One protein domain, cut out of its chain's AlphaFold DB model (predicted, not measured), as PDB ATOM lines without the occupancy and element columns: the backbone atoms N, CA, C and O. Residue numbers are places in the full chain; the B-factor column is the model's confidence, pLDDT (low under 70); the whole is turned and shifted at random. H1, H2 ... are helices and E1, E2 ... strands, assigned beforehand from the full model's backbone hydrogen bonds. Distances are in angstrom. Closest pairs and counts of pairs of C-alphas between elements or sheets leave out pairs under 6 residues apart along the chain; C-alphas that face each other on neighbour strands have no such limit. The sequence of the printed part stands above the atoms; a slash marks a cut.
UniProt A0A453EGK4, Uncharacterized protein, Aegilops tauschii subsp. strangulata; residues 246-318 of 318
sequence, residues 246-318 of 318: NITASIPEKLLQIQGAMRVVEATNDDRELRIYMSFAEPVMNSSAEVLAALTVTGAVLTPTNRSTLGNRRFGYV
ATOM      1  N   ASN A 246     -22.414  57.773 -24.477       85.31
ATOM      2  CA  ASN A 246     -22.228  57.302 -25.848       85.31
ATOM      3  C   ASN A 246     -23.153  56.116 -26.167       85.31
ATOM      4  O   ASN A 246     -23.312  55.215 -25.339       85.31
ATOM      5  N   ILE A 247     -23.723  56.085 -27.375       86.31
ATOM      6  CA  ILE A 247     -24.469  54.937 -27.907       86.31
ATOM      7  C   ILE A 247     -23.571  54.202 -28.893       86.31
ATOM      8  O   ILE A 247     -23.135  54.765 -29.892       86.31
ATOM      9  N   THR A 248     -23.330  52.923 -28.637       87.38
ATOM     10  CA  THR A 248     -22.634  52.042 -29.577       87.38
ATOM     11  C   THR A 248     -23.584  50.953 -30.039       87.38
ATOM     12  O   THR A 248     -24.273  50.344 -29.224       87.38
ATOM     13  N   ALA A 249     -23.625  50.716 -31.345       86.56
ATOM     14  CA  ALA A 249     -24.324  49.592 -31.942       86.56
ATOM     15  C   ALA A 249     -23.297  48.721 -32.668       86.56
ATOM     16  O   ALA A 249     -22.399  49.240 -33.327       86.56
ATOM     17  N   SER A 250     -23.403  47.404 -32.528       85.88
ATOM     18  CA  SER A 250     -22.630  46.452 -33.322       85.88
ATOM     19  C   SER A 250     -23.604  45.521 -34.027       85.88
ATOM     20  O   SER A 250     -24.433  44.884 -33.372       85.88
ATOM     21  N   ILE A 251     -23.508  45.501 -35.354       87.44
ATOM     22  CA  ILE A 251     -24.254  44.636 -36.264       87.44
ATOM     23  C   ILE A 251     -23.203  43.948 -37.147       87.44
ATOM     24  O   ILE A 251     -22.296  44.624 -37.632       87.44
ATOM     25  N   PRO A 252     -23.252  42.621 -37.330       88.25
ATOM     26  CA  PRO A 252     -22.288  41.930 -38.173       88.25
ATOM     27  C   PRO A 252     -22.500  42.249 -39.656       88.25
ATOM     28  O   PRO A 252     -23.624  42.422 -40.130       88.25
ATOM     29  N   GLU A 253     -21.402  42.249 -40.406       92.00
ATOM     30  CA  GLU A 253     -21.435  42.317 -41.863       92.00
ATOM     31  C   GLU A 253     -21.846  40.963 -42.462       92.00
ATOM     32  O   GLU A 253     -21.351  39.895 -42.078       92.00
ATOM     33  N   LYS A 254     -22.748  40.999 -43.444       89.88
ATOM     34  CA  LYS A 254     -23.190  39.847 -44.230       89.88
ATOM     35  C   LYS A 254     -23.159  40.178 -45.716       89.88
ATOM     36  O   LYS A 254     -23.486  41.281 -46.143       89.88
ATOM     37  N   LEU A 255     -22.801  39.181 -46.516       92.69
ATOM     38  CA  LEU A 255     -22.928  39.230 -47.968       92.69
ATOM     39  C   LEU A 255     -24.361  38.856 -48.356       92.69
ATOM     40  O   LEU A 255     -24.755  37.702 -48.201       92.69
ATOM     41  N   LEU A 256     -25.127  39.820 -48.866       90.38
ATOM     42  CA  LEU A 256     -26.497  39.617 -49.335       90.38
ATOM     43  C   LEU A 256     -26.621  39.975 -50.816       90.38
ATOM     44  O   LEU A 256     -25.983  40.906 -51.309       90.38
ATOM     45  N   GLN A 257     -27.475  39.245 -51.527       93.00
ATOM     46  CA  GLN A 257     -27.812  39.570 -52.906       93.00
ATOM     47  C   GLN A 257     -28.937  40.610 -52.922       93.00
ATOM     48  O   GLN A 257     -30.068  40.323 -52.539       93.00
ATOM     49  N   ILE A 258     -28.630  41.824 -53.379       90.50
ATOM     50  CA  ILE A 258     -29.583  42.936 -53.475       90.50
ATOM     51  C   ILE A 258     -29.662  43.349 -54.941       90.50
ATOM     52  O   ILE A 258     -28.652  43.713 -55.543       90.50
ATOM     53  N   GLN A 259     -30.864  43.272 -55.520       92.56
ATOM     54  CA  GLN A 259     -31.107  43.589 -56.937       92.56
ATOM     55  C   GLN A 259     -30.180  42.802 -57.889       92.56
ATOM     56  O   GLN A 259     -29.675  43.333 -58.872       92.56
ATOM     57  N   GLY A 260     -29.920  41.530 -57.570       92.12
ATOM     58  CA  GLY A 260     -29.091  40.641 -58.388       92.12
ATOM     59  C   GLY A 260     -27.577  40.751 -58.162       92.12
ATOM     60  O   GLY A 260     -26.859  39.859 -58.607       92.12
ATOM     61  N   ALA A 261     -27.088  41.751 -57.421       93.69
ATOM     62  CA  ALA A 261     -25.665  41.926 -57.116       93.69
ATOM     63  C   ALA A 261     -25.336  41.555 -55.662       93.69
ATOM     64  O   ALA A 261     -26.087  41.891 -54.746       93.69
ATOM     65  N   MET A 262     -24.190  40.903 -55.440       93.56
ATOM     66  CA  MET A 262     -23.675  40.645 -54.091       93.56
ATOM     67  C   MET A 262     -23.163  41.943 -53.471       93.56
ATOM     68  O   MET A 262     -22.321  42.625 -54.059       93.56
ATOM     69  N   ARG A 263     -23.666  42.284 -52.286       95.12
ATOM     70  CA  ARG A 263     -23.257  43.465 -51.522       95.12
ATOM     71  C   ARG A 263     -22.969  43.070 -50.080       95.12
ATOM     72  O   ARG A 263     -23.665  42.228 -49.520       95.12
ATOM     73  N   VAL A 264     -21.947  43.683 -49.492       94.38
ATOM     74  CA  VAL A 264     -21.709  43.615 -48.047       94.38
ATOM     75  C   VAL A 264     -22.646  44.617 -47.387       94.38
ATOM     76  O   VAL A 264     -22.684  45.780 -47.791       94.38
ATOM     77  N   VAL A 265     -23.428  44.156 -46.419       92.44
ATOM     78  CA  VAL A 265     -24.335  44.992 -45.631       92.44
ATOM     79  C   VAL A 265     -24.245  44.615 -44.159       92.44
ATOM     80  O   VAL A 265     -24.031  43.451 -43.827       92.44
ATOM     81  N   GLU A 266     -24.440  45.583 -43.272       89.50
ATOM     82  CA  GLU A 266     -24.628  45.326 -41.844       89.50
ATOM     83  C   GLU A 266     -26.061  44.844 -41.621       89.50
ATOM     84  O   GLU A 266     -27.020  45.613 -41.729       89.50
ATOM     85  N   ALA A 267     -26.226  43.549 -41.367       86.38
ATOM     86  CA  ALA A 267     -27.535  42.961 -41.133       86.38
ATOM     87  C   ALA A 267     -27.415  41.712 -40.262       86.38
ATOM     88  O   ALA A 267     -26.592  40.830 -40.510       86.38
ATOM     89  N   THR A 268     -28.302  41.601 -39.281       84.69
ATOM     90  CA  THR A 268     -28.525  40.362 -38.541       84.69
ATOM     91  C   THR A 268     -30.009  40.193 -38.251       84.69
ATOM     92  O   THR A 268     -30.739  41.170 -38.099       84.69
ATOM     93  N   ASN A 269     -30.454  38.943 -38.209       82.50
ATOM     94  CA  ASN A 269     -31.753  38.532 -37.687       82.50
ATOM     95  C   ASN A 269     -31.612  37.760 -36.360       82.50
ATOM     96  O   ASN A 269     -32.588  37.170 -35.902       82.50
ATOM     97  N   ASP A 270     -30.411  37.749 -35.769       84.00
ATOM     98  CA  ASP A 270     -30.101  37.160 -34.466       84.00
ATOM     99  C   ASP A 270     -29.976  38.279 -33.415       84.00
ATOM    100  O   ASP A 270     -29.105  39.153 -33.481       84.00
ATOM    101  N   ASP A 271     -30.853  38.250 -32.413       77.81
ATOM    102  CA  ASP A 271     -30.895  39.218 -31.312       77.81
ATOM    103  C   ASP A 271     -29.624  39.188 -30.442       77.81
ATOM    104  O   ASP A 271     -29.265  40.171 -29.783       77.81
ATOM    105  N   ARG A 272     -28.877  38.081 -30.456       79.31
ATOM    106  CA  ARG A 272     -27.598  37.952 -29.741       79.31
ATOM    107  C   ARG A 272     -26.490  38.752 -30.416       79.31
ATOM    108  O   ARG A 272     -25.571  39.233 -29.725       79.31
ATOM    109  N   GLU A 273     -26.579  38.882 -31.736       81.69
ATOM    110  CA  GLU A 273     -25.644  39.618 -32.583       81.69
ATOM    111  C   GLU A 273     -25.959  41.115 -32.618       81.69
ATOM    112  O   GLU A 273     -25.021  41.907 -32.693       81.69
ATOM    113  N   LEU A 274     -27.228  41.510 -32.460       81.94
ATOM    114  CA  LEU A 274     -27.603  42.909 -32.259       81.94
ATOM    115  C   LEU A 274     -27.159  43.373 -30.865       81.94
ATOM    116  O   LEU A 274     -27.611  42.875 -29.830       81.94
ATOM    117  N   ARG A 275     -26.213  44.312 -30.817       81.88
ATOM    118  CA  ARG A 275     -25.665  44.826 -29.554       81.88
ATOM    119  C   ARG A 275     -25.758  46.334 -29.523       81.88
ATOM    120  O   ARG A 275     -24.859  46.996 -30.031       81.88
ATOM    121  N   ILE A 276     -26.798  46.859 -28.888       87.62
ATOM    122  CA  ILE A 276     -26.912  48.288 -28.608       87.62
ATOM    123  C   ILE A 276     -26.496  48.507 -27.156       87.62
ATOM    124  O   ILE A 276     -27.057  47.912 -26.240       87.62
ATOM    125  N   TYR A 277     -25.494  49.345 -26.927       89.06
ATOM    126  CA  TYR A 277     -25.055  49.729 -25.594       89.06
ATOM    127  C   TYR A 277     -25.098  51.236 -25.437       89.06
ATOM    128  O   TYR A 277     -24.523  51.965 -26.241       89.06
ATOM    129  N   MET A 278     -25.682  51.684 -24.333       88.75
ATOM    130  CA  MET A 278     -25.466  53.030 -23.821       88.75
ATOM    131  C   MET A 278     -24.382  52.961 -22.762       88.75
ATOM    132  O   MET A 278     -24.499  52.202 -21.797       88.75
ATOM    133  N   SER A 279     -23.309  53.707 -22.973       88.69
ATOM    134  CA  SER A 279     -22.174  53.784 -22.062       88.69
ATOM    135  C   SER A 279     -22.101  55.177 -21.461       88.69
ATOM    136  O   SER A 279     -22.324  56.155 -22.164       88.69
ATOM    137  N   PHE A 280     -21.776  55.261 -20.180       85.75
ATOM    138  CA  PHE A 280     -21.677  56.496 -19.416       85.75
ATOM    139  C   PHE A 280     -20.248  56.672 -18.904       85.75
ATOM    140  O   PHE A 280     -19.591  55.705 -18.499       85.75
ATOM    141  N   ALA A 281     -19.763  57.913 -18.907       79.56
ATOM    142  CA  ALA A 281     -18.432  58.245 -18.403       79.56
ATOM    143  C   ALA A 281     -18.302  57.979 -16.886       79.56
ATOM    144  O   ALA A 281     -17.223  57.612 -16.404       79.56
ATOM    145  N   GLU A 282     -19.408  58.097 -16.145       77.38
ATOM    146  CA  GLU A 282     -19.524  57.774 -14.721       77.38
ATOM    147  C   GLU A 282     -20.574  56.675 -14.467       77.38
ATOM    148  O   GLU A 282     -21.481  56.490 -15.277       77.38
ATOM    149  N   PRO A 283     -20.469  55.917 -13.357       81.12
ATOM    150  CA  PRO A 283     -21.479  54.930 -12.985       81.12
ATOM    151  C   PRO A 283     -22.857  55.564 -12.760       81.12
ATOM    152  O   PRO A 283     -22.986  56.523 -11.998       81.12
ATOM    153  N   VAL A 284     -23.894  54.974 -13.351       81.62
ATOM    154  CA  VAL A 284     -25.296  55.373 -13.174       81.62
ATOM    155  C   VAL A 284     -25.991  54.347 -12.283       81.62
ATOM    156  O   VAL A 284     -25.914  53.153 -12.532       81.62
ATOM    157  N   MET A 285     -26.668  54.781 -11.220       81.81
ATOM    158  CA  MET A 285     -27.277  53.849 -10.252       81.81
ATOM    159  C   MET A 285     -28.588  53.218 -10.738       81.81
ATOM    160  O   MET A 285     -29.076  52.277 -10.116       81.81
ATOM    161  N   ASN A 286     -29.153  53.745 -11.820       82.44
ATOM    162  CA  ASN A 286     -30.410  53.293 -12.390       82.44
ATOM    163  C   ASN A 286     -30.292  51.928 -13.070       82.44
ATOM    164  O   ASN A 286     -29.224  51.530 -13.538       82.44
ATOM    165  N   SER A 287     -31.415  51.221 -13.162       84.88
ATOM    166  CA  SER A 287     -31.510  50.008 -13.980       84.88
ATOM    167  C   SER A 287     -31.564  50.340 -15.479       84.88
ATOM    168  O   SER A 287     -31.893  51.457 -15.871       84.88
ATOM    169  N   SER A 288     -31.303  49.360 -16.351       86.31
ATOM    170  CA  SER A 288     -31.456  49.533 -17.806       86.31
ATOM    171  C   SER A 288     -32.887  49.917 -18.212       86.31
ATOM    172  O   SER A 288     -33.072  50.685 -19.149       86.31
ATOM    173  N   ALA A 289     -33.907  49.445 -17.487       86.62
ATOM    174  CA  ALA A 289     -35.297  49.838 -17.717       86.62
ATOM    175  C   ALA A 289     -35.568  51.303 -17.328       86.62
ATOM    176  O   ALA A 289     -36.252  52.014 -18.058       86.62
ATOM    177  N   GLU A 290     -35.006  51.768 -16.212       86.50
ATOM    178  CA  GLU A 290     -35.116  53.167 -15.777       86.50
ATOM    179  C   GLU A 290     -34.379  54.120 -16.720       86.50
ATOM    180  O   GLU A 290     -34.912  55.173 -17.063       86.50
ATOM    181  N   VAL A 291     -33.182  53.736 -17.182       86.75
ATOM    182  CA  VAL A 291     -32.441  54.505 -18.193       86.75
ATOM    183  C   VAL A 291     -33.251  54.585 -19.484       86.75
ATOM    184  O   VAL A 291     -33.375  55.669 -20.043       86.75
ATOM    185  N   LEU A 292     -33.856  53.483 -19.932       87.00
ATOM    186  CA  LEU A 292     -34.714  53.490 -21.116       87.00
ATOM    187  C   LEU A 292     -35.957  54.372 -20.944       87.00
ATOM    188  O   LEU A 292     -36.318  55.089 -21.872       87.00
ATOM    189  N   ALA A 293     -36.591  54.356 -19.769       86.31
ATOM    190  CA  ALA A 293     -37.760  55.187 -19.478       86.31
ATOM    191  C   ALA A 293     -37.449  56.696 -19.493       86.31
ATOM    192  O   ALA A 293     -38.350  57.503 -19.714       86.31
ATOM    193  N   ALA A 294     -36.187  57.079 -19.280       84.81
ATOM    194  CA  ALA A 294     -35.730  58.463 -19.381       84.81
ATOM    195  C   ALA A 294     -35.456  58.920 -20.829       84.81
ATOM    196  O   ALA A 294     -35.170  60.097 -21.051       84.81
ATOM    197  N   LEU A 295     -35.520  58.016 -21.812       81.88
ATOM    198  CA  LEU A 295     -35.209  58.308 -23.210       81.88
ATOM    199  C   LEU A 295     -36.472  58.441 -24.054       81.88
ATOM    200  O   LEU A 295     -37.408  57.653 -23.957       81.88
ATOM    201  N   THR A 296     -36.443  59.395 -24.978       81.56
ATOM    202  CA  THR A 296     -37.470  59.535 -26.009       81.56
ATOM    203  C   THR A 296     -37.033  58.772 -27.255       81.56
ATOM    204  O   THR A 296     -36.219  59.265 -28.036       81.56
ATOM    205  N   VAL A 297     -37.557  57.561 -27.456       75.19
ATOM    206  CA  VAL A 297     -37.255  56.756 -28.649       75.19
ATOM    207  C   VAL A 297     -38.218  57.133 -29.781       75.19
ATOM    208  O   VAL A 297     -39.429  56.998 -29.640       75.19
ATOM    209  N   THR A 298     -37.692  57.627 -30.905       81.12
ATOM    210  CA  THR A 298     -38.496  58.219 -31.995       81.12
ATOM    211  C   THR A 298     -38.767  57.284 -33.180       81.12
ATOM    212  O   THR A 298     -39.543  57.644 -34.061       81.12
ATOM    213  N   GLY A 299     -38.166  56.090 -33.222       76.88
ATOM    214  CA  GLY A 299     -38.275  55.198 -34.388       76.88
ATOM    215  C   GLY A 299     -37.901  53.734 -34.155       76.88
ATOM    216  O   GLY A 299     -37.657  53.016 -35.119       76.88
ATOM    217  N   ALA A 300     -37.829  53.288 -32.900       75.00
ATOM    218  CA  ALA A 300     -37.509  51.908 -32.546       75.00
ATOM    219  C   ALA A 300     -38.172  51.522 -31.217       75.00
ATOM    220  O   ALA A 300     -38.562  52.385 -30.432       75.00
ATOM    221  N   VAL A 301     -38.271  50.221 -30.954       81.94
ATOM    222  CA  VAL A 301     -38.565  49.697 -29.618       81.94
ATOM    223  C   VAL A 301     -37.278  49.069 -29.121       81.94
ATOM    224  O   VAL A 301     -36.794  48.123 -29.727       81.94
ATOM    225  N   LEU A 302     -36.716  49.625 -28.051       85.06
ATOM    226  CA  LEU A 302     -35.569  49.039 -27.368       85.06
ATOM    227  C   LEU A 302     -36.073  48.197 -26.202       85.06
ATOM    228  O   LEU A 302     -36.961  48.620 -25.461       85.06
ATOM    229  N   THR A 303     -35.481  47.028 -26.005       88.12
ATOM    230  CA  THR A 303     -35.763  46.157 -24.864       88.12
ATOM    231  C   THR A 303     -34.518  46.016 -23.984       88.12
ATOM    232  O   THR A 303     -33.437  45.700 -24.487       88.12
ATOM    233  N   PRO A 304     -34.611  46.291 -22.668       89.25
ATOM    234  CA  PRO A 304     -33.480  46.149 -21.760       89.25
ATOM    235  C   PRO A 304     -32.973  44.708 -21.704       89.25
ATOM    236  O   PRO A 304     -33.752  43.760 -21.636       89.25
ATOM    237  N   THR A 305     -31.654  44.540 -21.654       87.00
ATOM    238  CA  THR A 305     -31.013  43.223 -21.526       87.00
ATOM    239  C   THR A 305     -30.203  43.117 -20.237       87.00
ATOM    240  O   THR A 305     -29.703  44.114 -19.717       87.00
ATOM    241  N   ASN A 306     -29.985  41.890 -19.754       83.50
ATOM    242  CA  ASN A 306     -29.130  41.600 -18.590       83.50
ATOM    243  C   ASN A 306     -27.636  41.480 -18.959       83.50
ATOM    244  O   ASN A 306     -26.890  40.699 -18.366       83.50
ATOM    245  N   ARG A 307     -27.186  42.206 -19.989       82.38
ATOM    246  CA  ARG A 307     -25.780  42.193 -20.425       82.38
ATOM    247  C   ARG A 307     -24.897  42.929 -19.403       82.38
ATOM    248  O   ARG A 307     -25.368  43.779 -18.656       82.38
ATOM    249  N   SER A 308     -23.596  42.617 -19.389       79.62
ATOM    250  CA  SER A 308     -22.628  43.202 -18.441       79.62
ATOM    251  C   SER A 308     -22.665  44.733 -18.418       79.62
ATOM    252  O   SER A 308     -22.589  45.371 -19.480       79.62
ATOM    253  N   THR A 309     -22.711  45.285 -17.199       81.88
ATOM    254  CA  THR A 309     -22.852  46.722 -16.946       81.88
ATOM    255  C   THR A 309     -21.539  47.468 -16.734       81.88
ATOM    256  O   THR A 309     -21.550  48.686 -16.586       81.88
ATOM    257  N   LEU A 310     -20.395  46.770 -16.712       84.88
ATOM    258  CA  LEU A 310     -19.065  47.361 -16.481       84.88
ATOM    259  C   LEU A 310     -19.024  48.321 -15.275       84.88
ATOM    260  O   LEU A 310     -18.586  49.464 -15.383       84.88
ATOM    261  N   GLY A 311     -19.525  47.863 -14.124       81.19
ATOM    262  CA  GLY A 311     -19.613  48.700 -12.924       81.19
ATOM    263  C   GLY A 311     -20.630  49.830 -13.082       81.19
ATOM    264  O   GLY A 311     -20.344  50.967 -12.717       81.19
ATOM    265  N   ASN A 312     -21.794  49.511 -13.656       85.06
ATOM    266  CA  ASN A 312     -22.909  50.430 -13.912       85.06
ATOM    267  C   ASN A 312     -22.586  51.596 -14.857       85.06
ATOM    268  O   ASN A 312     -23.222  52.644 -14.818       85.06
ATOM    269  N   ARG A 313     -21.594  51.414 -15.725       88.25
ATOM    270  CA  ARG A 313     -21.221  52.371 -16.774       88.25
ATOM    271  C   ARG A 313     -21.758  51.985 -18.141       88.25
ATOM    272  O   ARG A 313     -21.557  52.721 -19.094       88.25
ATOM    273  N   ARG A 314     -22.389  50.822 -18.276       90.44
ATOM    274  CA  ARG A 314     -22.889  50.307 -19.548       90.44
ATOM    275  C   ARG A 314     -24.256  49.665 -19.361       90.44
ATOM    276  O   ARG A 314     -24.456  48.909 -18.421       90.44
ATOM    277  N   PHE A 315     -25.174  49.916 -20.283       89.75
ATOM    278  CA  PHE A 315     -26.524  49.355 -20.272       89.75
ATOM    279  C   PHE A 315     -26.850  48.839 -21.669       89.75
ATOM    280  O   PHE A 315     -26.664  49.558 -22.650       89.75
ATOM    281  N   GLY A 316     -27.233  47.565 -21.763       89.19
ATOM    282  CA  GLY A 316     -27.454  46.882 -23.038       89.19
ATOM    283  C   GLY A 316     -28.924  46.814 -23.427       89.19
ATOM    284  O   GLY A 316     -29.769  46.521 -22.577       89.19
ATOM    285  N   TYR A 317     -29.194  46.969 -24.718       88.06
ATOM    286  CA  TYR A 317     -30.514  46.917 -25.339       88.06
ATOM    287  C   TYR A 317     -30.480  46.078 -26.623       88.06
ATOM    288  O   TYR A 317     -29.413  45.922 -27.234       88.06
ATOM    289  N   VAL A 318     -31.643  45.554 -27.015       86.50
ATOM    290  CA  VAL A 318     -31.926  44.988 -28.348       86.50
ATOM    291  C   VAL A 318     -33.194  45.593 -28.920       86.50
ATOM    292  O   VAL A 318     -34.103  45.898 -28.108       86.50
TER     293      VAL A 318
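What this domain is: This is residues 246 to 318 of the 318 residues of an uncharacterized protein of Aegilops tauschii subsp. strangulata (UniProt A0A453EGK4). A hairpin arm, E2 and E3, extends from a small three-stranded sheet, E1 - E4 - E5, and makes much of the length; H1 only grazes the sheet, and residues 293 to 299 stick out. The 73 printed residues run E1 E2 E3 E4 H1 E5, mostly strand, under half in named elements. Both sheets are antiparallel; the whole is loose, radius of gyration of the C-alphas 15.1 A, spans 50 by 25 by 19 A.

How they stand to each other: E1, residues 246 to 250, is antiparallel to E4, residues 275 to 280, at 162 degrees; N 248 and O 277 are 2.8 A apart. E5, residues 314 to 317, is antiparallel to E4; N 278 and O 315 are 2.9 A apart. E1 runs on at 61 degrees into E2, residues 253 to 258, which forms a hairpin with E3, residues 261 to 266; N 256 and O 263 are 2.9 A apart. H1, residues 288 to 293, has each O i to N i+4 pair within hydrogen-bond range; C-alphas 288 and 315 are its closest to E5, 5.5 A.

Where its parts are: E1 begins at C-alpha 246 (-22.228, 57.302, -25.848); E4 spans 16.0 A; E5 ends at C-alpha 317 (-30.514, 46.917, -25.339).

The domain as a whole: The printed part has no cut; the H1 to E5 link is long; no printed residue is under 70 in pLDDT.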